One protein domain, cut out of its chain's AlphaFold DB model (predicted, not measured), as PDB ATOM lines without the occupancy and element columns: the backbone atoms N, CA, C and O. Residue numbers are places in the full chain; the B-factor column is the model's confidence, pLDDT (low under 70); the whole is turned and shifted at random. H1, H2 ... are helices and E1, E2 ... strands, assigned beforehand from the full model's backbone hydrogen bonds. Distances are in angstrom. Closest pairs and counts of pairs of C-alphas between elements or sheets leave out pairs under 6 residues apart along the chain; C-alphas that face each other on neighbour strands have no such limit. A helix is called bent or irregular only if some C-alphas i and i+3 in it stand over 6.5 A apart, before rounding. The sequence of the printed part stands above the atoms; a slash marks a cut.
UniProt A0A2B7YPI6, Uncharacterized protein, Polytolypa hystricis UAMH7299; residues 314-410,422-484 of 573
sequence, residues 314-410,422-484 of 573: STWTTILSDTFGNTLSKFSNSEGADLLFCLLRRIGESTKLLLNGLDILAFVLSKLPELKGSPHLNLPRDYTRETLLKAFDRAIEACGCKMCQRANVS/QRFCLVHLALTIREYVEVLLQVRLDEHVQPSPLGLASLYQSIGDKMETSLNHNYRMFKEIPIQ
ATOM      1  N   SER A 314     124.563-144.051 272.185       90.19
ATOM      2  CA  SER A 314     123.866-144.096 270.897       90.19
ATOM      3  C   SER A 314     124.233-142.888 270.057       90.19
ATOM      4  O   SER A 314     124.684-141.877 270.575       90.19
ATOM      5  N   THR A 315     123.953-142.938 268.761       91.56
ATOM      6  CA  THR A 315     124.002-141.734 267.931       91.56
ATOM      7  C   THR A 315     122.788-140.841 268.187       91.56
ATOM      8  O   THR A 315     121.701-141.327 268.509       91.56
ATOM      9  N   TRP A 316     122.929-139.539 267.934       91.94
ATOM     10  CA  TRP A 316     121.792-138.607 267.870       91.94
ATOM     11  C   TRP A 316     120.720-139.031 266.855       91.94
ATOM     12  O   TRP A 316     119.552-138.692 267.010       91.94
ATOM     13  N   THR A 317     121.098-139.789 265.821       93.62
ATOM     14  CA  THR A 317     120.171-140.232 264.772       93.62
ATOM     15  C   THR A 317     119.288-141.411 265.164       93.62
ATOM     16  O   THR A 317     118.317-141.672 264.460       93.62
ATOM     17  N   THR A 318     119.621-142.117 266.247       92.31
ATOM     18  CA  THR A 318     118.938-143.349 266.670       92.31
ATOM     19  C   THR A 318     118.565-143.365 268.151       92.31
ATOM     20  O   THR A 318     117.977-144.335 268.612       92.31
ATOM     21  N   ILE A 319     118.877-142.315 268.918       93.38
ATOM     22  CA  ILE A 319     118.716-142.281 270.378       93.38
ATOM     23  C   ILE A 319     117.300-142.630 270.853       93.38
ATOM     24  O   ILE A 319     117.145-143.336 271.851       93.38
ATOM     25  N   LEU A 320     116.253-142.181 270.159       94.06
ATOM     26  CA  LEU A 320     114.875-142.453 270.557       94.06
ATOM     27  C   LEU A 320     114.494-143.909 270.273       94.06
ATOM     28  O   LEU A 320     113.888-144.556 271.127       94.06
ATOM     29  N   SER A 321     114.839-144.445 269.102       91.75
ATOM     30  CA  SER A 321     114.554-145.842 268.747       91.75
ATOM     31  C   SER A 321     115.400-146.813 269.559       91.75
ATOM     32  O   SER A 321     114.909-147.856 269.984       91.75
ATOM     33  N   ASP A 322     116.634-146.439 269.867       88.38
ATOM     34  CA  ASP A 322     117.531-147.199 270.725       88.38
ATOM     35  C   ASP A 322     117.017-147.232 272.175       88.38
ATOM     36  O   ASP A 322     117.079-148.270 272.839       88.38
ATOM     37  N   THR A 323     116.404-146.141 272.649       88.94
ATOM     38  CA  THR A 323     115.810-146.077 273.995       88.94
ATOM     39  C   THR A 323     114.461-146.796 274.083       88.94
ATOM     40  O   THR A 323     114.256-147.624 274.971       88.94
ATOM     41  N   PHE A 324     113.533-146.495 273.169       88.81
ATOM     42  CA  PHE A 324     112.118-146.882 273.264       88.81
ATOM     43  C   PHE A 324     111.709-148.019 272.314       88.81
ATOM     44  O   PHE A 324     110.566-148.485 272.354       88.81
ATOM     45  N   GLY A 325     112.614-148.476 271.450       88.81
ATOM     46  CA  GLY A 325     112.371-149.562 270.509       88.81
ATOM     47  C   GLY A 325     111.220-149.272 269.548       88.81
ATOM     48  O   GLY A 325     111.019-148.153 269.071       88.81
ATOM     49  N   ASN A 326     110.400-150.295 269.304       86.44
ATOM     50  CA  ASN A 326     109.266-150.204 268.380       86.44
ATOM     51  C   ASN A 326     108.152-149.288 268.902       86.44
ATOM     52  O   ASN A 326     107.296-148.859 268.126       86.44
ATOM     53  N   THR A 327     108.156-148.953 270.194       87.50
ATOM     54  CA  THR A 327     107.198-148.010 270.783       87.50
ATOM     55  C   THR A 327     107.294-146.637 270.134       87.50
ATOM     56  O   THR A 327     106.264-145.992 269.952       87.50
ATOM     57  N   LEU A 328     108.491-146.216 269.707       90.81
ATOM     58  CA  LEU A 328     108.662-144.932 269.035       90.81
ATOM     59  C   LEU A 328     107.811-144.840 267.762       90.81
ATOM     60  O   LEU A 328     107.147-143.835 267.542       90.81
ATOM     61  N   SER A 329     107.759-145.906 266.959       89.44
ATOM     62  CA  SER A 329     106.948-145.927 265.732       89.44
ATOM     63  C   SER A 329     105.449-145.772 266.011       89.44
ATOM     64  O   SER A 329     104.744-145.093 265.264       89.44
ATOM     65  N   LYS A 330     104.963-146.353 267.116       89.38
ATOM     66  CA  LYS A 330     103.575-146.194 267.570       89.38
ATOM     67  C   LYS A 330     103.333-144.773 268.067       89.38
ATOM     68  O   LYS A 330     102.333-144.169 267.710       89.38
ATOM     69  N   PHE A 331     104.274-144.234 268.838       92.81
ATOM     70  CA  PHE A 331     104.213-142.874 269.357       92.81
ATOM     71  C   PHE A 331     104.151-141.830 268.239       92.81
ATOM     72  O   PHE A 331     103.263-140.982 268.260       92.81
ATOM     73  N   SER A 332     105.032-141.929 267.239       92.50
ATOM     74  CA  SER A 332     105.130-140.969 266.130       92.50
ATOM     75  C   SER A 332     103.850-140.837 265.301       92.50
ATOM     76  O   SER A 332     103.655-139.790 264.683       92.50
ATOM     77  N   ASN A 333     103.002-141.873 265.309       91.56
ATOM     78  CA  ASN A 333     101.724-141.951 264.595       91.56
ATOM     79  C   ASN A 333     100.504-141.826 265.530       91.56
ATOM     80  O   ASN A 333      99.410-142.247 265.163       91.56
ATOM     81  N   SER A 334     100.697-141.321 266.748       93.44
ATOM     82  CA  SER A 334      99.651-141.209 267.769       93.44
ATOM     83  C   SER A 334      99.460-139.773 268.242       93.44
ATOM     84  O   SER A 334     100.319-138.908 268.078       93.44
ATOM     85  N   GLU A 335      98.383-139.562 268.985       94.56
ATOM     86  CA  GLU A 335      98.036-138.334 269.692       94.56
ATOM     87  C   GLU A 335      99.100-137.937 270.738       94.56
ATOM     88  O   GLU A 335      99.175-136.780 271.158       94.56
ATOM     89  N   GLY A 336      99.978-138.866 271.136       93.88
ATOM     90  CA  GLY A 336     101.162-138.555 271.937       93.88
ATOM     91  C   GLY A 336     102.164-137.657 271.202       93.88
ATOM     92  O   GLY A 336     102.727-136.744 271.810       93.88
ATOM     93  N   ALA A 337     102.362-137.864 269.896       94.81
ATOM     94  CA  ALA A 337     103.220-137.003 269.086       94.81
ATOM     95  C   ALA A 337     102.594-135.615 268.896       94.81
ATOM     96  O   ALA A 337     103.302-134.614 269.014       94.81
ATOM     97  N   ASP A 338     101.271-135.540 268.706       92.12
ATOM     98  CA  ASP A 338     100.530-134.271 268.732       92.12
ATOM     99  C   ASP A 338     100.830-133.485 270.010       92.12
ATOM    100  O   ASP A 338     101.231-132.322 269.939       92.12
ATOM    101  N   LEU A 339     100.677-134.132 271.173       93.00
ATOM    102  CA  LEU A 339     100.972-133.536 272.475       93.00
ATOM    103  C   LEU A 339     102.433-133.071 272.574       93.00
ATOM    104  O   LEU A 339     102.691-131.987 273.098       93.00
ATOM    105  N   LEU A 340     103.394-133.831 272.050       94.62
ATOM    106  CA  LEU A 340     104.795-133.414 272.035       94.62
ATOM    107  C   LEU A 340     105.002-132.122 271.233       94.62
ATOM    108  O   LEU A 340     105.574-131.173 271.762       94.62
ATOM    109  N   PHE A 341     104.531-132.033 269.988       92.44
ATOM    110  CA  PHE A 341     104.747-130.826 269.171       92.44
ATOM    111  C   PHE A 341     104.039-129.596 269.742       92.44
ATOM    112  O   PHE A 341     104.577-128.487 269.728       92.44
ATOM    113  N   CYS A 342     102.866-129.822 270.316       90.19
ATOM    114  CA  CYS A 342     102.131-128.897 271.165       90.19
ATOM    115  C   CYS A 342     102.991-128.339 272.322       90.19
ATOM    116  O   CYS A 342     103.060-127.125 272.533       90.19
ATOM    117  N   LEU A 343     103.697-129.210 273.050       90.56
ATOM    118  CA  LEU A 343     104.611-128.823 274.127       90.56
ATOM    119  C   LEU A 343     105.856-128.083 273.607       90.56
ATOM    120  O   LEU A 343     106.218-127.044 274.157       90.56
ATOM    121  N   LEU A 344     106.481-128.565 272.529       90.69
ATOM    122  CA  LEU A 344     107.688-127.961 271.948       90.69
ATOM    123  C   LEU A 344     107.450-126.527 271.458       90.69
ATOM    124  O   LEU A 344     108.303-125.656 271.629       90.69
ATOM    125  N   ARG A 345     106.272-126.240 270.896       87.81
ATOM    126  CA  ARG A 345     105.907-124.877 270.475       87.81
ATOM    127  C   ARG A 345     105.759-123.921 271.645       87.81
ATOM    128  O   ARG A 345     106.234-122.791 271.566       87.81
ATOM    129  N   ARG A 346     105.179-124.393 272.751       86.50
ATOM    130  CA  ARG A 346     105.083-123.616 273.991       86.50
ATOM    131  C   ARG A 346     106.468-123.287 274.557       86.50
ATOM    132  O   ARG A 346     106.687-122.161 275.003       86.50
ATOM    133  N   ILE A 347     107.419-124.226 274.484       86.31
ATOM    134  CA  ILE A 347     108.829-123.948 274.805       86.31
ATOM    135  C   ILE A 347     109.350-122.837 273.889       86.31
ATOM    136  O   ILE A 347     109.890-121.849 274.387       86.31
ATOM    137  N   GLY A 348     109.090-122.949 272.581       84.81
ATOM    138  CA  GLY A 348     109.335-121.926 271.555       84.81
ATOM    139  C   GLY A 348     108.944-120.521 271.985       84.81
ATOM    140  O   GLY A 348     109.759-119.604 271.994       84.81
ATOM    141  N   GLU A 349     107.689-120.352 272.374       82.81
ATOM    142  CA  GLU A 349     107.136-119.063 272.791       82.81
ATOM    143  C   GLU A 349     107.806-118.520 274.056       82.81
ATOM    144  O   GLU A 349     108.156-117.342 274.103       82.81
ATOM    145  N   SER A 350     108.049-119.380 275.048       79.44
ATOM    146  CA  SER A 350     108.670-118.978 276.318       79.44
ATOM    147  C   SER A 350     110.156-118.611 276.198       79.44
ATOM    148  O   SER A 350     110.655-117.793 276.969       79.44
ATOM    149  N   THR A 351     110.865-119.178 275.220       74.50
ATOM    150  CA  THR A 351     112.325-119.035 275.063       74.50
ATOM    151  C   THR A 351     112.738-118.141 273.895       74.50
ATOM    152  O   THR A 351     113.916-117.796 273.800       74.50
ATOM    153  N   LYS A 352     111.802-117.673 273.051       70.12
ATOM    154  CA  LYS A 352     112.068-116.691 271.976       70.12
ATOM    155  C   LYS A 352     112.838-115.458 272.460       70.12
ATOM    156  O   LYS A 352     113.670-114.939 271.721       70.12
ATOM    157  N   LEU A 353     112.597-115.030 273.701       58.03
ATOM    158  CA  LEU A 353     113.305-113.918 274.344       58.03
ATOM    159  C   LEU A 353     114.735-114.270 274.789       58.03
ATOM    160  O   LEU A 353     115.571-113.381 274.895       58.03
ATOM    161  N   LEU A 354     115.018-115.546 275.060       62.09
ATOM    162  CA  LEU A 354     116.287-116.018 275.625       62.09
ATOM    163  C   LEU A 354     117.274-116.521 274.564       62.09
ATOM    164  O   LEU A 354     118.478-116.460 274.784       62.09
ATOM    165  N   LEU A 355     116.788-117.021 273.424       65.38
ATOM    166  CA  LEU A 355     117.612-117.697 272.412       65.38
ATOM    167  C   LEU A 355     117.673-116.949 271.069       65.38
ATOM    168  O   LEU A 355     117.845-117.574 270.027       65.38
ATOM    169  N   ASN A 356     117.526-115.620 271.070       68.62
ATOM    170  CA  ASN A 356     117.642-114.768 269.873       68.62
ATOM    171  C   ASN A 356     116.781-115.236 268.677       68.62
ATOM    172  O   ASN A 356     117.213-115.172 267.528       68.62
ATOM    173  N   GLY A 357     115.565-115.727 268.936       62.09
ATOM    174  CA  GLY A 357     114.665-116.193 267.876       62.09
ATOM    175  C   GLY A 357     115.008-117.561 267.273       62.09
ATOM    176  O   GLY A 357     114.552-117.851 266.169       62.09
ATOM    177  N   LEU A 358     115.776-118.401 267.979       75.19
ATOM    178  CA  LEU A 358     116.043-119.785 267.584       75.19
ATOM    179  C   LEU A 358     114.741-120.540 267.267       75.19
ATOM    180  O   LEU A 358     113.820-120.608 268.086       75.19
ATOM    181  N   ASP A 359     114.684-121.137 266.077       87.06
ATOM    182  CA  ASP A 359     113.621-122.066 265.714       87.06
ATOM    183  C   ASP A 359     113.847-123.386 266.461       87.06
ATOM    184  O   ASP A 359     114.654-124.230 266.061       87.06
ATOM    185  N   ILE A 360     113.150-123.548 267.588       87.81
ATOM    186  CA  ILE A 360     113.267-124.743 268.432       87.81
ATOM    187  C   ILE A 360     112.879-125.993 267.673       87.81
ATOM    188  O   ILE A 360     113.484-127.033 267.898       87.81
ATOM    189  N   LEU A 361     111.919-125.919 266.752       89.12
ATOM    190  CA  LEU A 361     111.548-127.097 265.989       89.12
ATOM    191  C   LEU A 361     112.696-127.507 265.064       89.12
ATOM    192  O   LEU A 361     113.066-128.678 265.041       89.12
ATOM    193  N   ALA A 362     113.320-126.548 264.376       91.31
ATOM    194  CA  ALA A 362     114.509-126.822 263.573       91.31
ATOM    195  C   ALA A 362     115.662-127.384 264.426       91.31
ATOM    196  O   ALA A 362     116.292-128.368 264.032       91.31
ATOM    197  N   PHE A 363     115.899-126.822 265.617       91.56
ATOM    198  CA  PHE A 363     116.895-127.333 266.563       91.56
ATOM    199  C   PHE A 363     116.592-128.773 266.994       91.56
ATOM    200  O   PHE A 363     117.455-129.644 266.864       91.56
ATOM    201  N   VAL A 364     115.364-129.055 267.433       91.81
ATOM    202  CA  VAL A 364     114.933-130.393 267.859       91.81
ATOM    203  C   VAL A 364     115.088-131.387 266.721       91.81
ATOM    204  O   VAL A 364     115.675-132.436 266.925       91.81
ATOM    205  N   LEU A 365     114.645-131.054 265.510       93.00
ATOM    206  CA  LEU A 365     114.772-131.945 264.355       93.00
ATOM    207  C   LEU A 365     116.222-132.117 263.885       93.00
ATOM    208  O   LEU A 365     116.531-133.108 263.223       93.00
ATOM    209  N   SER A 366     117.117-131.179 264.205       93.19
ATOM    210  CA  SER A 366     118.553-131.344 263.959       93.19
ATOM    211  C   SER A 366     119.198-132.330 264.938       93.19
ATOM    212  O   SER A 366     120.078-133.087 264.538       93.19
ATOM    213  N   LYS A 367     118.743-132.352 266.200       91.38
ATOM    214  CA  LYS A 367     119.282-133.220 267.260       91.38
ATOM    215  C   LYS A 367     118.576-134.569 267.371       91.38
ATOM    216  O   LYS A 367     119.217-135.547 267.719       91.38
ATOM    217  N   LEU A 368     117.285-134.620 267.059       95.06
ATOM    218  CA  LEU A 368     116.405-135.787 267.129       95.06
ATOM    219  C   LEU A 368     115.718-135.984 265.766       95.06
ATOM    220  O   LEU A 368     114.506-135.775 265.630       95.06
ATOM    221  N   PRO A 369     116.475-136.351 264.716       95.88
ATOM    222  CA  PRO A 369     115.938-136.472 263.363       95.88
ATOM    223  C   PRO A 369     114.881-137.576 263.227       95.88
ATOM    224  O   PRO A 369     114.086-137.525 262.292       95.88
ATOM    225  N   GLU A 370     114.807-138.519 264.168       94.75
ATOM    226  CA  GLU A 370     113.771-139.564 264.235       94.75
ATOM    227  C   GLU A 370     112.348-138.990 264.342       94.75
ATOM    228  O   GLU A 370     111.378-139.649 263.973       94.75
ATOM    229  N   LEU A 371     112.210-137.734 264.784       94.25
ATOM    230  CA  LEU A 371     110.929-137.033 264.864       94.25
ATOM    231  C   LEU A 371     110.483-136.415 263.523       94.25
ATOM    232  O   LEU A 371     109.322-136.026 263.397       94.25
ATOM    233  N   LYS A 372     111.360-136.338 262.506       92.31
ATOM    234  CA  LYS A 372     111.056-135.708 261.200       92.31
ATOM    235  C   LYS A 372     109.928-136.398 260.434       92.31
ATOM    236  O   LYS A 372     109.273-135.758 259.620       92.31
ATOM    237  N   GLY A 373     109.714-137.692 260.667       85.81
ATOM    238  CA  GLY A 373     108.686-138.477 259.980       85.81
ATOM    239  C   GLY A 373     107.272-138.298 260.536       85.81
ATOM    240  O   GLY A 373     106.349-138.918 260.016       85.81
ATOM    241  N   SER A 374     107.081-137.508 261.598       87.50
ATOM    242  CA  SER A 374     105.768-137.404 262.230       87.50
ATOM    243  C   SER A 374     104.808-136.528 261.408       87.50
ATOM    244  O   SER A 374     105.143-135.379 261.100       87.50
ATOM    245  N   PRO A 375     103.583-137.004 261.104       85.56
ATOM    246  CA  PRO A 375     102.579-136.215 260.380       85.56
ATOM    247  C   PRO A 375     102.150-134.952 261.150       85.56
ATOM    248  O   PRO A 375     101.638-133.998 260.563       85.56
ATOM    249  N   HIS A 376     102.417-134.917 262.456       80.69
ATOM    250  CA  HIS A 376     102.018-133.868 263.391       80.69
ATOM    251  C   HIS A 376     102.923-132.618 263.361       80.69
ATOM    252  O   HIS A 376     102.664-131.633 264.052       80.69
ATOM    253  N   LEU A 377     103.959-132.595 262.514       81.31
ATOM    254  CA  LEU A 377     104.823-131.420 262.327       81.31
ATOM    255  C   LEU A 377     104.072-130.187 261.796       81.31
ATOM    256  O   LEU A 377     104.407-129.050 262.141       81.31
ATOM    257  N   ASN A 378     103.018-130.411 261.005       80.19
ATOM    258  CA  ASN A 378     102.265-129.373 260.297       80.19
ATOM    259  C   ASN A 378     101.108-128.758 261.105       80.19
ATOM    260  O   ASN A 378     100.237-128.111 260.527       80.19
ATOM    261  N   LEU A 379     101.068-128.938 262.429       73.69
ATOM    262  CA  LEU A 379     100.002-128.362 263.257       73.69
ATOM    263  C   LEU A 379      99.887-126.825 263.048       73.69
ATOM    264  O   LEU A 379     100.908-126.162 262.840       73.69
ATOM    265  N   PRO A 380      98.696-126.209 263.148       75.31
ATOM    266  CA  PRO A 380      98.512-124.759 262.978       75.31
ATOM    267  C   PRO A 380      99.369-123.921 263.939       75.31
ATOM    268  O   PRO A 380      99.573-124.325 265.081       75.31
ATOM    269  N   ARG A 381      99.874-122.756 263.498       70.75
ATOM    270  CA  ARG A 381     100.752-121.884 264.313       70.75
ATOM    271  C   ARG A 381     100.058-121.290 265.543       70.75
ATOM    272  O   ARG A 381     100.744-121.009 266.520       70.75
ATOM    273  N   ASP A 382      98.735-121.141 265.505       75.44
ATOM    274  CA  ASP A 382      97.968-120.527 266.588       75.44
ATOM    275  C   ASP A 382      97.715-121.533 267.702       75.44
ATOM    276  O   ASP A 382      96.815-122.379 267.642       75.44
ATOM    277  N   TYR A 383      98.556-121.454 268.727       74.00
ATOM    278  CA  TYR A 383      98.532-122.387 269.829       74.00
ATOM    279  C   TYR A 383      98.015-121.732 271.104       74.00
ATOM    280  O   TYR A 383      98.664-120.888 271.714       74.00
ATOM    281  N   THR A 384      96.818-122.135 271.528       86.06
ATOM    282  CA  THR A 384      96.244-121.676 272.791       86.06
ATOM    283  C   THR A 384      96.448-122.721 273.882       86.06
ATOM    284  O   THR A 384      96.606-123.920 273.634       86.06
ATOM    285  N   ARG A 385      96.364-122.275 275.138       84.50
ATOM    286  CA  ARG A 385      96.313-123.166 276.307       84.50
ATOM    287  C   ARG A 385      95.217-124.233 276.183       84.50
ATOM    288  O   ARG A 385      95.376-125.329 276.711       84.50
ATOM    289  N   GLU A 386      94.112-123.914 275.513       89.19
ATOM    290  CA  GLU A 386      93.003-124.839 275.288       89.19
ATOM    291  C   GLU A 386      93.380-125.950 274.301       89.19
ATOM    292  O   GLU A 386      93.082-127.116 274.557       89.19
ATOM    293  N   THR A 387      94.108-125.622 273.229       89.12
ATOM    294  CA  THR A 387      94.638-126.614 272.280       89.12
ATOM    295  C   THR A 387      95.550-127.621 272.982       89.12
ATOM    296  O   THR A 387      95.427-128.818 272.731       89.12
ATOM    297  N   LEU A 388      96.385-127.163 273.928       88.50
ATOM    298  CA  LEU A 388      97.229-128.048 274.744       88.50
ATOM    299  C   LEU A 388      96.438-129.023 275.584       88.50
ATOM    300  O   LEU A 388      96.788-130.195 275.641       88.50
ATOM    301  N   LEU A 389      95.381-128.544 276.230       87.81
ATOM    302  CA  LEU A 389      94.551-129.396 277.068       87.81
ATOM    303  C   LEU A 389      93.841-130.455 276.235       87.81
ATOM    304  O   LEU A 389      93.896-131.627 276.581       87.81
ATOM    305  N   LYS A 390      93.289-130.061 275.085       91.00
ATOM    306  CA  LYS A 390      92.660-131.003 274.157       91.00
ATOM    307  C   LYS A 390      93.656-132.035 273.624       91.00
ATOM    308  O   LYS A 390      93.302-133.200 273.509       91.00
ATOM    309  N   ALA A 391      94.884-131.631 273.287       91.31
ATOM    310  CA  ALA A 391      95.927-132.565 272.859       91.31
ATOM    311  C   ALA A 391      96.311-133.538 273.982       91.31
ATOM    312  O   ALA A 391      96.503-134.724 273.735       91.31
ATOM    313  N   PHE A 392      96.367-133.041 275.217       90.81
ATOM    314  CA  PHE A 392      96.633-133.857 276.390       90.81
ATOM    315  C   PHE A 392      95.538-134.911 276.603       90.81
ATOM    316  O   PHE A 392      95.852-136.095 276.700       90.81
ATOM    317  N   ASP A 393      94.270-134.497 276.637       89.88
ATOM    318  CA  ASP A 393      93.130-135.395 276.850       89.88
ATOM    319  C   ASP A 393      93.088-136.493 275.772       89.88
ATOM    320  O   ASP A 393      93.027-137.678 276.099       89.88
ATOM    321  N   ARG A 394      93.272-136.118 274.496       92.88
ATOM    322  CA  ARG A 394      93.382-137.078 273.384       92.88
ATOM    323  C   ARG A 394      94.533-138.069 273.569       92.88
ATOM    324  O   ARG A 394      94.361-139.256 273.321       92.88
ATOM    325  N   ALA A 395      95.697-137.607 274.027       92.12
ATOM    326  CA  ALA A 395      96.838-138.482 274.281       92.12
ATOM    327  C   ALA A 395      96.585-139.462 275.443       92.12
ATOM    328  O   ALA A 395      97.032-140.604 275.368       92.12
ATOM    329  N   ILE A 396      95.866-139.057 276.502       90.00
ATOM    330  CA  ILE A 396      95.449-139.964 277.589       90.00
ATOM    331  C   ILE A 396      94.506-141.040 277.043       90.00
ATOM    332  O   ILE A 396      94.716-142.226 277.309       90.00
ATOM    333  N   GLU A 397      93.480-140.621 276.300       90.06
ATOM    334  CA  GLU A 397      92.463-141.502 275.720       90.06
ATOM    335  C   GLU A 397      93.085-142.523 274.762       90.06
ATOM    336  O   GLU A 397      92.826-143.719 274.890       90.06
ATOM    337  N   ALA A 398      93.974-142.075 273.872       91.25
ATOM    338  CA  ALA A 398      94.667-142.934 272.916       91.25
ATOM    339  C   ALA A 398      95.721-143.850 273.555       91.25
ATOM    340  O   ALA A 398      95.986-144.943 273.056       91.25
ATOM    341  N   CYS A 399      96.343-143.415 274.657       90.19
ATOM    342  CA  CYS A 399      97.393-144.179 275.326       90.19
ATOM    343  C   CYS A 399      96.860-145.507 275.853       90.19
ATOM    344  O   CYS A 399      97.432-146.546 275.545       90.19
ATOM    345  N   GLY A 400      95.786-145.477 276.648       85.06
ATOM    346  CA  GLY A 400      95.180-146.685 277.211       85.06
ATOM    347  C   GLY A 400      96.007-147.402 278.290       85.06
ATOM    348  O   GLY A 400      95.575-148.446 278.772       85.06
ATOM    349  N   CYS A 401      97.155-146.868 278.728       87.38
ATOM    350  CA  CYS A 401      97.960-147.489 279.786       87.38
ATOM    351  C   CYS A 401      97.285-147.372 281.169       87.38
ATOM    352  O   CYS A 401      96.459-146.489 281.395       87.38
ATOM    353  N   LYS A 402      97.687-148.199 282.146       83.81
ATOM    354  CA  LYS A 402      97.095-148.204 283.504       83.81
ATOM    355  C   LYS A 402      97.113-146.830 284.191       83.81
ATOM    356  O   LYS A 402      96.177-146.499 284.912       83.81
ATOM    357  N   MET A 403      98.156-146.028 283.976       82.06
ATOM    358  CA  MET A 403      98.251-144.685 284.563       82.06
ATOM    359  C   MET A 403      97.257-143.709 283.927       82.06
ATOM    360  O   MET A 403      96.539-143.014 284.642       82.06
ATOM    361  N   CYS A 404      97.150-143.712 282.595       85.69
ATOM    362  CA  CYS A 404      96.151-142.932 281.863       85.69
ATOM    363  C   CYS A 404      94.720-143.401 282.177       85.69
ATOM    364  O   CYS A 404      93.828-142.580 282.365       85.69
ATOM    365  N   GLN A 405      94.505-144.709 282.333       84.19
ATOM    366  CA  GLN A 405      93.220-145.268 282.747       84.19
ATOM    367  C   GLN A 405      92.826-144.807 284.153       84.19
ATOM    368  O   GLN A 405      91.703-144.357 284.334       84.19
ATOM    369  N   ARG A 406      93.733-144.836 285.144       79.00
ATOM    370  CA  ARG A 406      93.455-144.300 286.494       79.00
ATOM    371  C   ARG A 406      93.066-142.822 286.458       79.00
ATOM    372  O   ARG A 406      92.151-142.424 287.170       79.00
ATOM    373  N   ALA A 407      93.718-142.032 285.605       73.12
ATOM    374  CA  ALA A 407      93.359-140.629 285.410       73.12
ATOM    375  C   ALA A 407      91.927-140.456 284.863       73.12
ATOM    376  O   ALA A 407      91.240-139.513 285.253       73.12
ATOM    377  N   ASN A 408      91.459-141.390 284.026       70.50
ATOM    378  CA  ASN A 408      90.100-141.396 283.476       70.50
ATOM    379  C   ASN A 408      89.046-141.982 284.439       70.50
ATOM    380  O   ASN A 408      87.933-141.466 284.514       70.50
ATOM    381  N   VAL A 409      89.380-143.033 285.198       63.72
ATOM    382  CA  VAL A 409      88.445-143.793 286.062       63.72
ATOM    383  C   VAL A 409      87.964-142.993 287.277       63.72
ATOM    384  O   VAL A 409      86.880-143.261 287.787       63.72
ATOM    385  N   SER A 410      88.639-141.901 287.647       55.78
ATOM    386  CA  SER A 410      88.074-140.885 288.553       55.78
ATOM    387  C   SER A 410      86.744-140.272 288.055       55.78
ATOM    388  O   SER A 410      86.153-139.455 288.758       55.78
ATOM    389  N   GLN A 422     100.553-152.627 278.373       52.62
ATOM    390  CA  GLN A 422     101.280-151.601 277.626       52.62
ATOM    391  C   GLN A 422     102.401-151.082 278.529       52.62
ATOM    392  O   GLN A 422     102.145-150.450 279.554       52.62
ATOM    393  N   ARG A 423     103.647-151.411 278.174       68.88
ATOM    394  CA  ARG A 423     104.845-151.050 278.950       68.88
ATOM    395  C   ARG A 423     105.186-149.558 278.885       68.88
ATOM    396  O   ARG A 423     105.907-149.069 279.748       68.88
ATOM    397  N   PHE A 424     104.645-148.833 277.905       84.94
ATOM    398  CA  PHE A 424     104.943-147.421 277.687       84.94
ATOM    399  C   PHE A 424     103.688-146.556 277.693       84.94
ATOM    400  O   PHE A 424     102.642-146.955 277.183       84.94
ATOM    401  N   CYS A 425     103.815-145.358 278.256       90.88
ATOM    402  CA  CYS A 425     102.773-144.347 278.293       90.88
ATOM    403  C   CYS A 425     103.094-143.252 277.267       90.88
ATOM    404  O   CYS A 425     104.148-142.623 277.354       90.88
ATOM    405  N   LEU A 426     102.189-143.004 276.310       92.12
ATOM    406  CA  LEU A 426     102.379-141.984 275.265       92.12
ATOM    407  C   LEU A 426     102.581-140.587 275.861       92.12
ATOM    408  O   LEU A 426     103.445-139.837 275.416       92.12
ATOM    409  N   VAL A 427     101.821-140.266 276.913       92.06
ATOM    410  CA  VAL A 427     101.936-138.999 277.644       92.06
ATOM    411  C   VAL A 427     103.298-138.887 278.331       92.06
ATOM    412  O   VAL A 427     103.954-137.856 278.212       92.06
ATOM    413  N   HIS A 428     103.761-139.952 278.999       91.44
ATOM    414  CA  HIS A 428     105.084-139.951 279.635       91.44
ATOM    415  C   HIS A 428     106.188-139.766 278.603       91.44
ATOM    416  O   HIS A 428     107.119-139.009 278.847       91.44
ATOM    417  N   LEU A 429     106.077-140.425 277.448       93.62
ATOM    418  CA  LEU A 429     107.060-140.319 276.377       93.62
ATOM    419  C   LEU A 429     107.110-138.898 275.794       93.62
ATOM    420  O   LEU A 429     108.199-138.348 275.643       93.62
ATOM    421  N   ALA A 430     105.954-138.269 275.553       94.75
ATOM    422  CA  ALA A 430     105.883-136.874 275.116       94.75
ATOM    423  C   ALA A 430     106.547-135.925 276.127       94.75
ATOM    424  O   ALA A 430     107.361-135.085 275.747       94.75
ATOM    425  N   LEU A 431     106.248-136.091 277.419       92.19
ATOM    426  CA  LEU A 431     106.869-135.303 278.486       92.19
ATOM    427  C   LEU A 431     108.372-135.581 278.596       92.19
ATOM    428  O   LEU A 431     109.150-134.648 278.716       92.19
ATOM    429  N   THR A 432     108.801-136.834 278.452       93.00
ATOM    430  CA  THR A 432     110.223-137.215 278.445       93.00
ATOM    431  C   THR A 432     110.988-136.513 277.343       93.00
ATOM    432  O   THR A 432     112.011-135.892 277.616       93.00
ATOM    433  N   ILE A 433     110.489-136.563 276.108       95.00
ATOM    434  CA  ILE A 433     111.155-135.909 274.982       95.00
ATOM    435  C   ILE A 433     111.134-134.385 275.167       95.00
ATOM    436  O   ILE A 433     112.136-133.730 274.895       95.00
ATOM    437  N   ARG A 434     110.036-133.818 275.686       93.12
ATOM    438  CA  ARG A 434     109.941-132.397 276.055       93.12
ATOM    439  C   ARG A 434     111.035-132.004 277.049       93.12
ATOM    440  O   ARG A 434     111.769-131.062 276.770       93.12
ATOM    441  N   GLU A 435     111.160-132.715 278.171       90.62
ATOM    442  CA  GLU A 435     112.187-132.439 279.186       90.62
ATOM    443  C   GLU A 435     113.595-132.604 278.616       90.62
ATOM    444  O   GLU A 435     114.469-131.773 278.840       90.62
ATOM    445  N   TYR A 436     113.807-133.651 277.820       93.12
ATOM    446  CA  TYR A 436     115.086-133.897 277.171       93.12
ATOM    447  C   TYR A 436     115.489-132.729 276.263       93.12
ATOM    448  O   TYR A 436     116.625-132.265 276.311       93.12
ATOM    449  N   VAL A 437     114.547-132.188 275.484       92.44
ATOM    450  CA  VAL A 437     114.778-130.998 274.656       92.44
ATOM    451  C   VAL A 437     115.103-129.772 275.506       92.44
ATOM    452  O   VAL A 437     116.022-129.035 275.158       92.44
ATOM    453  N   GLU A 438     114.403-129.542 276.616       89.56
ATOM    454  CA  GLU A 438     114.713-128.414 277.506       89.56
ATOM    455  C   GLU A 438     116.104-128.507 278.124       89.56
ATOM    456  O   GLU A 438     116.772-127.482 278.272       89.56
ATOM    457  N   VAL A 439     116.559-129.721 278.439       90.19
ATOM    458  CA  VAL A 439     117.943-129.969 278.845       90.19
ATOM    459  C   VAL A 439     118.889-129.611 277.700       90.19
ATOM    460  O   VAL A 439     119.803-128.817 277.897       90.19
ATOM    461  N   LEU A 440     118.645-130.094 276.479       91.31
ATOM    462  CA  LEU A 440     119.500-129.791 275.323       91.31
ATOM    463  C   LEU A 440     119.574-128.292 274.988       91.31
ATOM    464  O   LEU A 440     120.617-127.827 274.536       91.31
ATOM    465  N   LEU A 441     118.505-127.526 275.220       88.94
ATOM    466  CA  LEU A 441     118.497-126.070 275.019       88.94
ATOM    467  C   LEU A 441     119.403-125.322 276.010       88.94
ATOM    468  O   LEU A 441     119.823-124.200 275.731       88.94
ATOM    469  N   GLN A 442     119.702-125.929 277.159       88.19
ATOM    470  CA  GLN A 442     120.528-125.349 278.220       88.19
ATOM    471  C   GLN A 442     121.978-125.834 278.178       88.19
ATOM    472  O   GLN A 442     122.777-125.447 279.032       88.19
ATOM    473  N   VAL A 443     122.334-126.670 277.198       90.81
ATOM    474  CA  VAL A 443     123.620-127.359 277.178       90.81
ATOM    475  C   VAL A 443     124.392-127.074 275.895       90.81
ATOM    476  O   VAL A 443     123.890-127.224 274.784       90.81
ATOM    477  N   ARG A 444     125.672-126.730 276.047       91.88
ATOM    478  CA  ARG A 444     126.675-126.831 274.987       91.88
ATOM    479  C   ARG A 444     127.404-128.154 275.106       91.88
ATOM    480  O   ARG A 444     128.318-128.308 275.911       91.88
ATOM    481  N   LEU A 445     126.970-129.090 274.276       90.50
ATOM    482  CA  LEU A 445     127.620-130.376 274.101       90.50
ATOM    483  C   LEU A 445     128.829-130.221 273.188       90.50
ATOM    484  O   LEU A 445     128.716-129.635 272.108       90.50
ATOM    485  N   ASP A 446     129.957-130.779 273.610       90.06
ATOM    486  CA  ASP A 446     131.036-131.105 272.690       90.06
ATOM    487  C   ASP A 446     130.489-132.003 271.561       90.06
ATOM    488  O   ASP A 446     129.662-132.887 271.793       90.06
ATOM    489  N   GLU A 447     130.909-131.733 270.326       86.25
ATOM    490  CA  GLU A 447     130.381-132.361 269.106       86.25
ATOM    491  C   GLU A 447     130.510-133.887 269.089       86.25
ATOM    492  O   GLU A 447     129.754-134.575 268.401       86.25
ATOM    493  N   HIS A 448     131.442-134.410 269.875       82.94
ATOM    494  CA  HIS A 448     131.720-135.828 269.955       82.94
ATOM    495  C   HIS A 448     131.027-136.526 271.128       82.94
ATOM    496  O   HIS A 448     131.013-137.756 271.167       82.94
ATOM    497  N   VAL A 449     130.447-135.781 272.075       86.69
ATOM    498  CA  VAL A 449     129.678-136.384 273.168       86.69
ATOM    499  C   VAL A 449     128.375-136.927 272.597       86.69
ATOM    500  O   VAL A 449     127.501-136.192 272.128       86.69
ATOM    501  N   GLN A 450     128.268-138.249 272.628       89.06
ATOM    502  CA  GLN A 450     127.100-138.979 272.169       89.06
ATOM    503  C   GLN A 450     126.057-139.116 273.287       89.06
ATOM    504  O   GLN A 450     126.423-139.197 274.462       89.06
ATOM    505  N   PRO A 451     124.758-139.137 272.946       91.69
ATOM    506  CA  PRO A 451     123.696-139.277 273.925       91.69
ATOM    507  C   PRO A 451     123.634-140.692 274.496       91.69
ATOM    508  O   PRO A 451     123.871-141.694 273.815       91.69
ATOM    509  N   SER A 452     123.219-140.766 275.752       88.38
ATOM    510  CA  SER A 452     122.990-142.013 276.465       88.38
ATOM    511  C   SER A 452     121.529-142.448 276.394       88.38
ATOM    512  O   SER A 452     120.664-141.773 276.964       88.38
ATOM    513  N   PRO A 453     121.219-143.598 275.766       88.38
ATOM    514  CA  PRO A 453     119.868-144.151 275.822       88.38
ATOM    515  C   PRO A 453     119.481-144.524 277.253       88.38
ATOM    516  O   PRO A 453     118.313-144.454 277.622       88.38
ATOM    517  N   LEU A 454     120.467-144.892 278.078       83.88
ATOM    518  CA  LEU A 454     120.246-145.196 279.483       83.88
ATOM    519  C   LEU A 454     119.836-143.938 280.251       83.88
ATOM    520  O   LEU A 454     118.846-143.979 280.973       83.88
ATOM    521  N   GLY A 455     120.526-142.817 280.032       86.50
ATOM    522  CA  GLY A 455     120.149-141.528 280.619       86.50
ATOM    523  C   GLY A 455     118.743-141.075 280.205       86.50
ATOM    524  O   GLY A 455     117.950-140.648 281.048       86.50
ATOM    525  N   LEU A 456     118.370-141.265 278.933       90.00
ATOM    526  CA  LEU A 456     117.016-140.970 278.453       90.00
ATOM    527  C   LEU A 456     115.954-141.920 279.042       90.00
ATOM    528  O   LEU A 456     114.853-141.486 279.388       90.00
ATOM    529  N   ALA A 457     116.276-143.202 279.209       87.00
ATOM    530  CA  ALA A 457     115.415-144.162 279.897       87.00
ATOM    531  C   ALA A 457     115.228-143.809 281.383       87.00
ATOM    532  O   ALA A 457     114.111-143.886 281.897       87.00
ATOM    533  N   SER A 458     116.292-143.380 282.067       82.81
ATOM    534  CA  SER A 458     116.232-142.890 283.447       82.81
ATOM    535  C   SER A 458     115.355-141.644 283.561       82.81
ATOM    536  O   SER A 458     114.554-141.538 284.490       82.81
ATOM    537  N   LEU A 459     115.443-140.724 282.593       87.06
ATOM    538  CA  LEU A 459     114.562-139.557 282.524       87.06
ATOM    539  C   LEU A 459     113.091-139.973 282.388       87.06
ATOM    540  O   LEU A 459     112.240-139.453 283.111       87.06
ATOM    541  N   TYR A 460     112.800-140.943 281.517       89.19
ATOM    542  CA  TYR A 460     111.453-141.492 281.354       89.19
ATOM    543  C   TYR A 460     110.901-142.074 282.665       89.19
ATOM    544  O   TYR A 460     109.757-141.797 283.032       89.19
ATOM    545  N   GLN A 461     111.715-142.845 283.395       85.00
ATOM    546  CA  GLN A 461     111.336-143.407 284.697       85.00
ATOM    547  C   GLN A 461     111.078-142.304 285.730       85.00
ATOM    548  O   GLN A 461     110.012-142.277 286.336       85.00
ATOM    549  N   SER A 462     111.989-141.331 285.842       83.62
ATOM    550  CA  SER A 462     111.856-140.201 286.771       83.62
ATOM    551  C   SER A 462     110.580-139.389 286.533       83.62
ATOM    552  O   SER A 462     109.912-138.972 287.481       83.62
ATOM    553  N   ILE A 463     110.206-139.172 285.269       85.50
ATOM    554  CA  ILE A 463     108.949-138.500 284.920       85.50
ATOM    555  C   ILE A 463     107.751-139.356 285.320       85.50
ATOM    556  O   ILE A 463     106.781-138.819 285.852       85.50
ATOM    557  N   GLY A 464     107.824-140.673 285.123       85.19
ATOM    558  CA  GLY A 464     106.795-141.599 285.587       85.19
ATOM    559  C   GLY A 464     106.556-141.519 287.094       85.19
ATOM    560  O   GLY A 464     105.411-141.352 287.513       85.19
ATOM    561  N   ASP A 465     107.625-141.528 287.889       82.44
ATOM    562  CA  ASP A 465     107.556-141.441 289.354       82.44
ATOM    563  C   ASP A 465     106.965-140.093 289.818       82.44
ATOM    564  O   ASP A 465     106.097-140.023 290.698       82.44
ATOM    565  N   LYS A 466     107.373-138.989 289.171       81.75
ATOM    566  CA  LYS A 466     106.807-137.646 289.406       81.75
ATOM    567  C   LYS A 466     105.329-137.570 289.031       81.75
ATOM    568  O   LYS A 466     104.548-136.884 289.695       81.75
ATOM    569  N   MET A 467     104.922-138.262 287.971       79.81
ATOM    570  CA  MET A 467     103.523-138.317 287.563       79.81
ATOM    571  C   MET A 467     102.686-139.134 288.540       79.81
ATOM    572  O   MET A 467     101.609-138.678 288.916       79.81
ATOM    573  N   GLU A 468     103.166-140.286 289.005       81.19
ATOM    574  CA  GLU A 468     102.434-141.112 289.970       81.19
ATOM    575  C   GLU A 468     102.199-140.375 291.298       81.19
ATOM    576  O   GLU A 468     101.085-140.379 291.822       81.19
ATOM    577  N   THR A 469     103.203-139.644 291.788       78.50
ATOM    578  CA  THR A 469     103.072-138.802 292.990       78.50
ATOM    579  C   THR A 469     102.116-137.617 292.787       78.50
ATOM    580  O   THR A 469     101.315-137.305 293.674       78.50
ATOM    581  N   SER A 470     102.138-136.988 291.606       74.62
ATOM    582  CA  SER A 470     101.311-135.813 291.281       74.62
ATOM    583  C   SER A 470      99.857-136.145 290.938       74.62
ATOM    584  O   SER A 470      98.977-135.321 291.169       74.62
ATOM    585  N   LEU A 471      99.562-137.341 290.416       66.88
ATOM    586  CA  LEU A 471      98.190-137.766 290.093       66.88
ATOM    587  C   LEU A 471      97.276-137.812 291.328       66.88
ATOM    588  O   LEU A 471      96.067-137.635 291.192       66.88
ATOM    589  N   ASN A 472      97.848-137.942 292.528       63.53
ATOM    590  CA  ASN A 472      97.119-137.804 293.791       63.53
ATOM    591  C   ASN A 472      96.665-136.355 294.078       63.53
ATOM    592  O   ASN A 472      95.774-136.141 294.894       63.53
ATOM    593  N   HIS A 473      97.244-135.362 293.400       57.75
ATOM    594  CA  HIS A 473      97.019-133.933 293.614       57.75
ATOM    595  C   HIS A 473      96.591-133.262 292.306       57.75
ATOM    596  O   HIS A 473      97.378-132.548 291.702       57.75
ATOM    597  N   ASN A 474      95.345-133.490 291.868       58.38
ATOM    598  CA  ASN A 474      94.666-132.808 290.752       58.38
ATOM    599  C   ASN A 474      95.551-132.458 289.534       58.38
ATOM    600  O   ASN A 474      96.293-131.478 289.535       58.38
ATOM    601  N   TYR A 475      95.297-133.138 288.413       57.81
ATOM    602  CA  TYR A 475      95.892-132.977 287.070       57.81
ATOM    603  C   TYR A 475      96.214-131.539 286.585       57.81
ATOM    604  O   TYR A 475      97.001-131.334 285.663       57.81
ATOM    605  N   ARG A 476      95.609-130.510 287.192       56.78
ATOM    606  CA  ARG A 476      95.899-129.094 286.945       56.78
ATOM    607  C   ARG A 476      97.348-128.690 287.260       56.78
ATOM    608  O   ARG A 476      97.802-127.748 286.614       56.78
ATOM    609  N   MET A 477      98.069-129.378 288.154       53.56
ATOM    610  CA  MET A 477      99.459-129.016 288.498       53.56
ATOM    611  C   MET A 477     100.474-129.267 287.378       53.56
ATOM    612  O   MET A 477     101.425-128.501 287.262       53.56
ATOM    613  N   PHE A 478     100.245-130.224 286.469       56.09
ATOM    614  CA  PHE A 478     101.154-130.482 285.336       56.09
ATOM    615  C   PHE A 478     101.329-129.275 284.389       56.09
ATOM    616  O   PHE A 478     102.189-129.279 283.514       56.09
ATOM    617  N   LYS A 479     100.523-128.216 284.558       52.66
ATOM    618  CA  LYS A 479     100.597-126.958 283.800       52.66
ATOM    619  C   LYS A 479     101.739-126.033 284.230       52.66
ATOM    620  O   LYS A 479     102.074-125.133 283.453       52.66
ATOM    621  N   GLU A 480     102.265-126.237 285.436       56.25
ATOM    622  CA  GLU A 480     103.169-125.334 286.156       56.25
ATOM    623  C   GLU A 480     104.203-126.106 286.979       56.25
ATOM    624  O   GLU A 480     104.658-125.604 287.997       56.25
ATOM    625  N   ILE A 481     104.583-127.322 286.582       52.12
ATOM    626  CA  ILE A 481     105.810-127.914 287.115       52.12
ATOM    627  C   ILE A 481     106.923-127.425 286.188       52.12
ATOM    628  O   ILE A 481     107.185-128.085 285.182       52.12
ATOM    629  N   PRO A 482     107.564-126.260 286.429       52.34
ATOM    630  CA  PRO A 482     108.874-126.058 285.862       52.34
ATOM    631  C   PRO A 482     109.718-127.157 286.499       52.34
ATOM    632  O   PRO A 482     110.013-127.101 287.694       52.34
ATOM    633  N   ILE A 483     110.050-128.200 285.736       51.88
ATOM    634  CA  ILE A 483     111.103-129.099 286.179       51.88
ATOM    635  C   ILE A 483     112.373-128.283 286.031       51.88
ATOM    636  O   ILE A 483     112.981-128.164 284.975       51.88
ATOM    637  N   GLN A 484     112.681-127.579 287.109       57.38
ATOM    638  CA  GLN A 484     113.864-126.776 287.231       57.38
ATOM    639  C   GLN A 484     115.046-127.735 287.338       57.38
ATOM    640  O   GLN A 484     115.470-128.108 288.428       57.38
TER     641      GLN A 484
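AT A GLANCE: This is residues 314 to 410 and 422 to 484 of the 573 residues of an uncharacterized protein of Polytolypa hystricis UAMH7299 (UniProt A0A2B7YPI6). Three long helices, H3, H7 and H9, pack together as the core, H3 running along both H7 and H9 at shallow tilts while H9 meets H7 with residues 426 to 427 alone, and a fourth long helix, H10, crosses H9. Short helices lie round these four: H4 and H6 pack on H3, H1 packs on residues 453 to 457 of H10, H2 follows H1 by a tight link, H5 is near H1, H2 and H4, H8 makes a corner at the end of H7, H11 is near H10, and residues 442 to 447, of which 443 to 445 belong to the strand E1, stick out. The printed part has 160 residues with eleven named helices and one named strand, in the order H1 to H9, E1, H10, H11, and its class is mostly helix. It is compact, with a radius of gyration of the C-alphas of 15.2 A and spans of 47 by 33 by 31 A.

IN THESE COORDINATES: Find C-alpha 319 at (118.716, -142.281, 270.378), where H1 begins, residues 319 to 324. H2, residues 327 to 332, follows, then H3, residues 335 to 351, 24.6 A long. Next come H4, residues 360 to 367, H5, residues 369 to 373, and H6, residues 375 to 378. H5 and H6 are irregular, but only just: C-alphas 370 and 373 are 6.7 A apart, C-alphas 375 and 378 6.8 A. H7, residues 385 to 399, runs 21.1 A, and H8 takes residues 402 to 409. After the cut, H9 takes residues 426 to 441, 22.7 A, and E1 residues 443 to 445. H10, residues 453 to 471, runs 26.7 A from C-alpha 453 at (119.868, -144.151, 275.822), and H11, residues 475 to 479, ends at C-alpha 479, (100.597, -126.958, 283.800).

HOW THE PARTS SIT: Begin at the hub, H3, which touches H4, H6, H7 and H9. It touches H7 at a shallow tilt of 30 degrees, opposite ways, closest at the C-alphas of Glu 335 and Ala 395, 4.7 A. It touches H9 at a shallow tilt of 28 degrees, the same way, closest at the C-alphas of Leu 340 and Ala 430, 4.8 A. H10 touches H9 with residues 456 to 464 alone, at a steep tilt of 60 degrees. H7 and H8 touch only at the corner, only just, with 3 pairs of C-alphas within 8 A. E1 pairs with no named strand. Every O i to N i+4 pair is within hydrogen-bond range in H1, H2, H3, H4, H7, H8, H9 and H10; H5 and H11 each have 0 of 1, with 1 of 2 O i to N i+3 pairs within range, and H6 is too short for such a pair.

THE WHOLE: The two farthest C-alphas, of Ser 410 and His 448, are 47.7 A apart. Residues 411 to 421 are not printed, and C-alphas 410 and 422 are 20.2 A apart across this cut. Of the links printed whole, none is long. Mean pLDDT of the printed part is 83.6; 23 residues are under 70, among them 471 to 484.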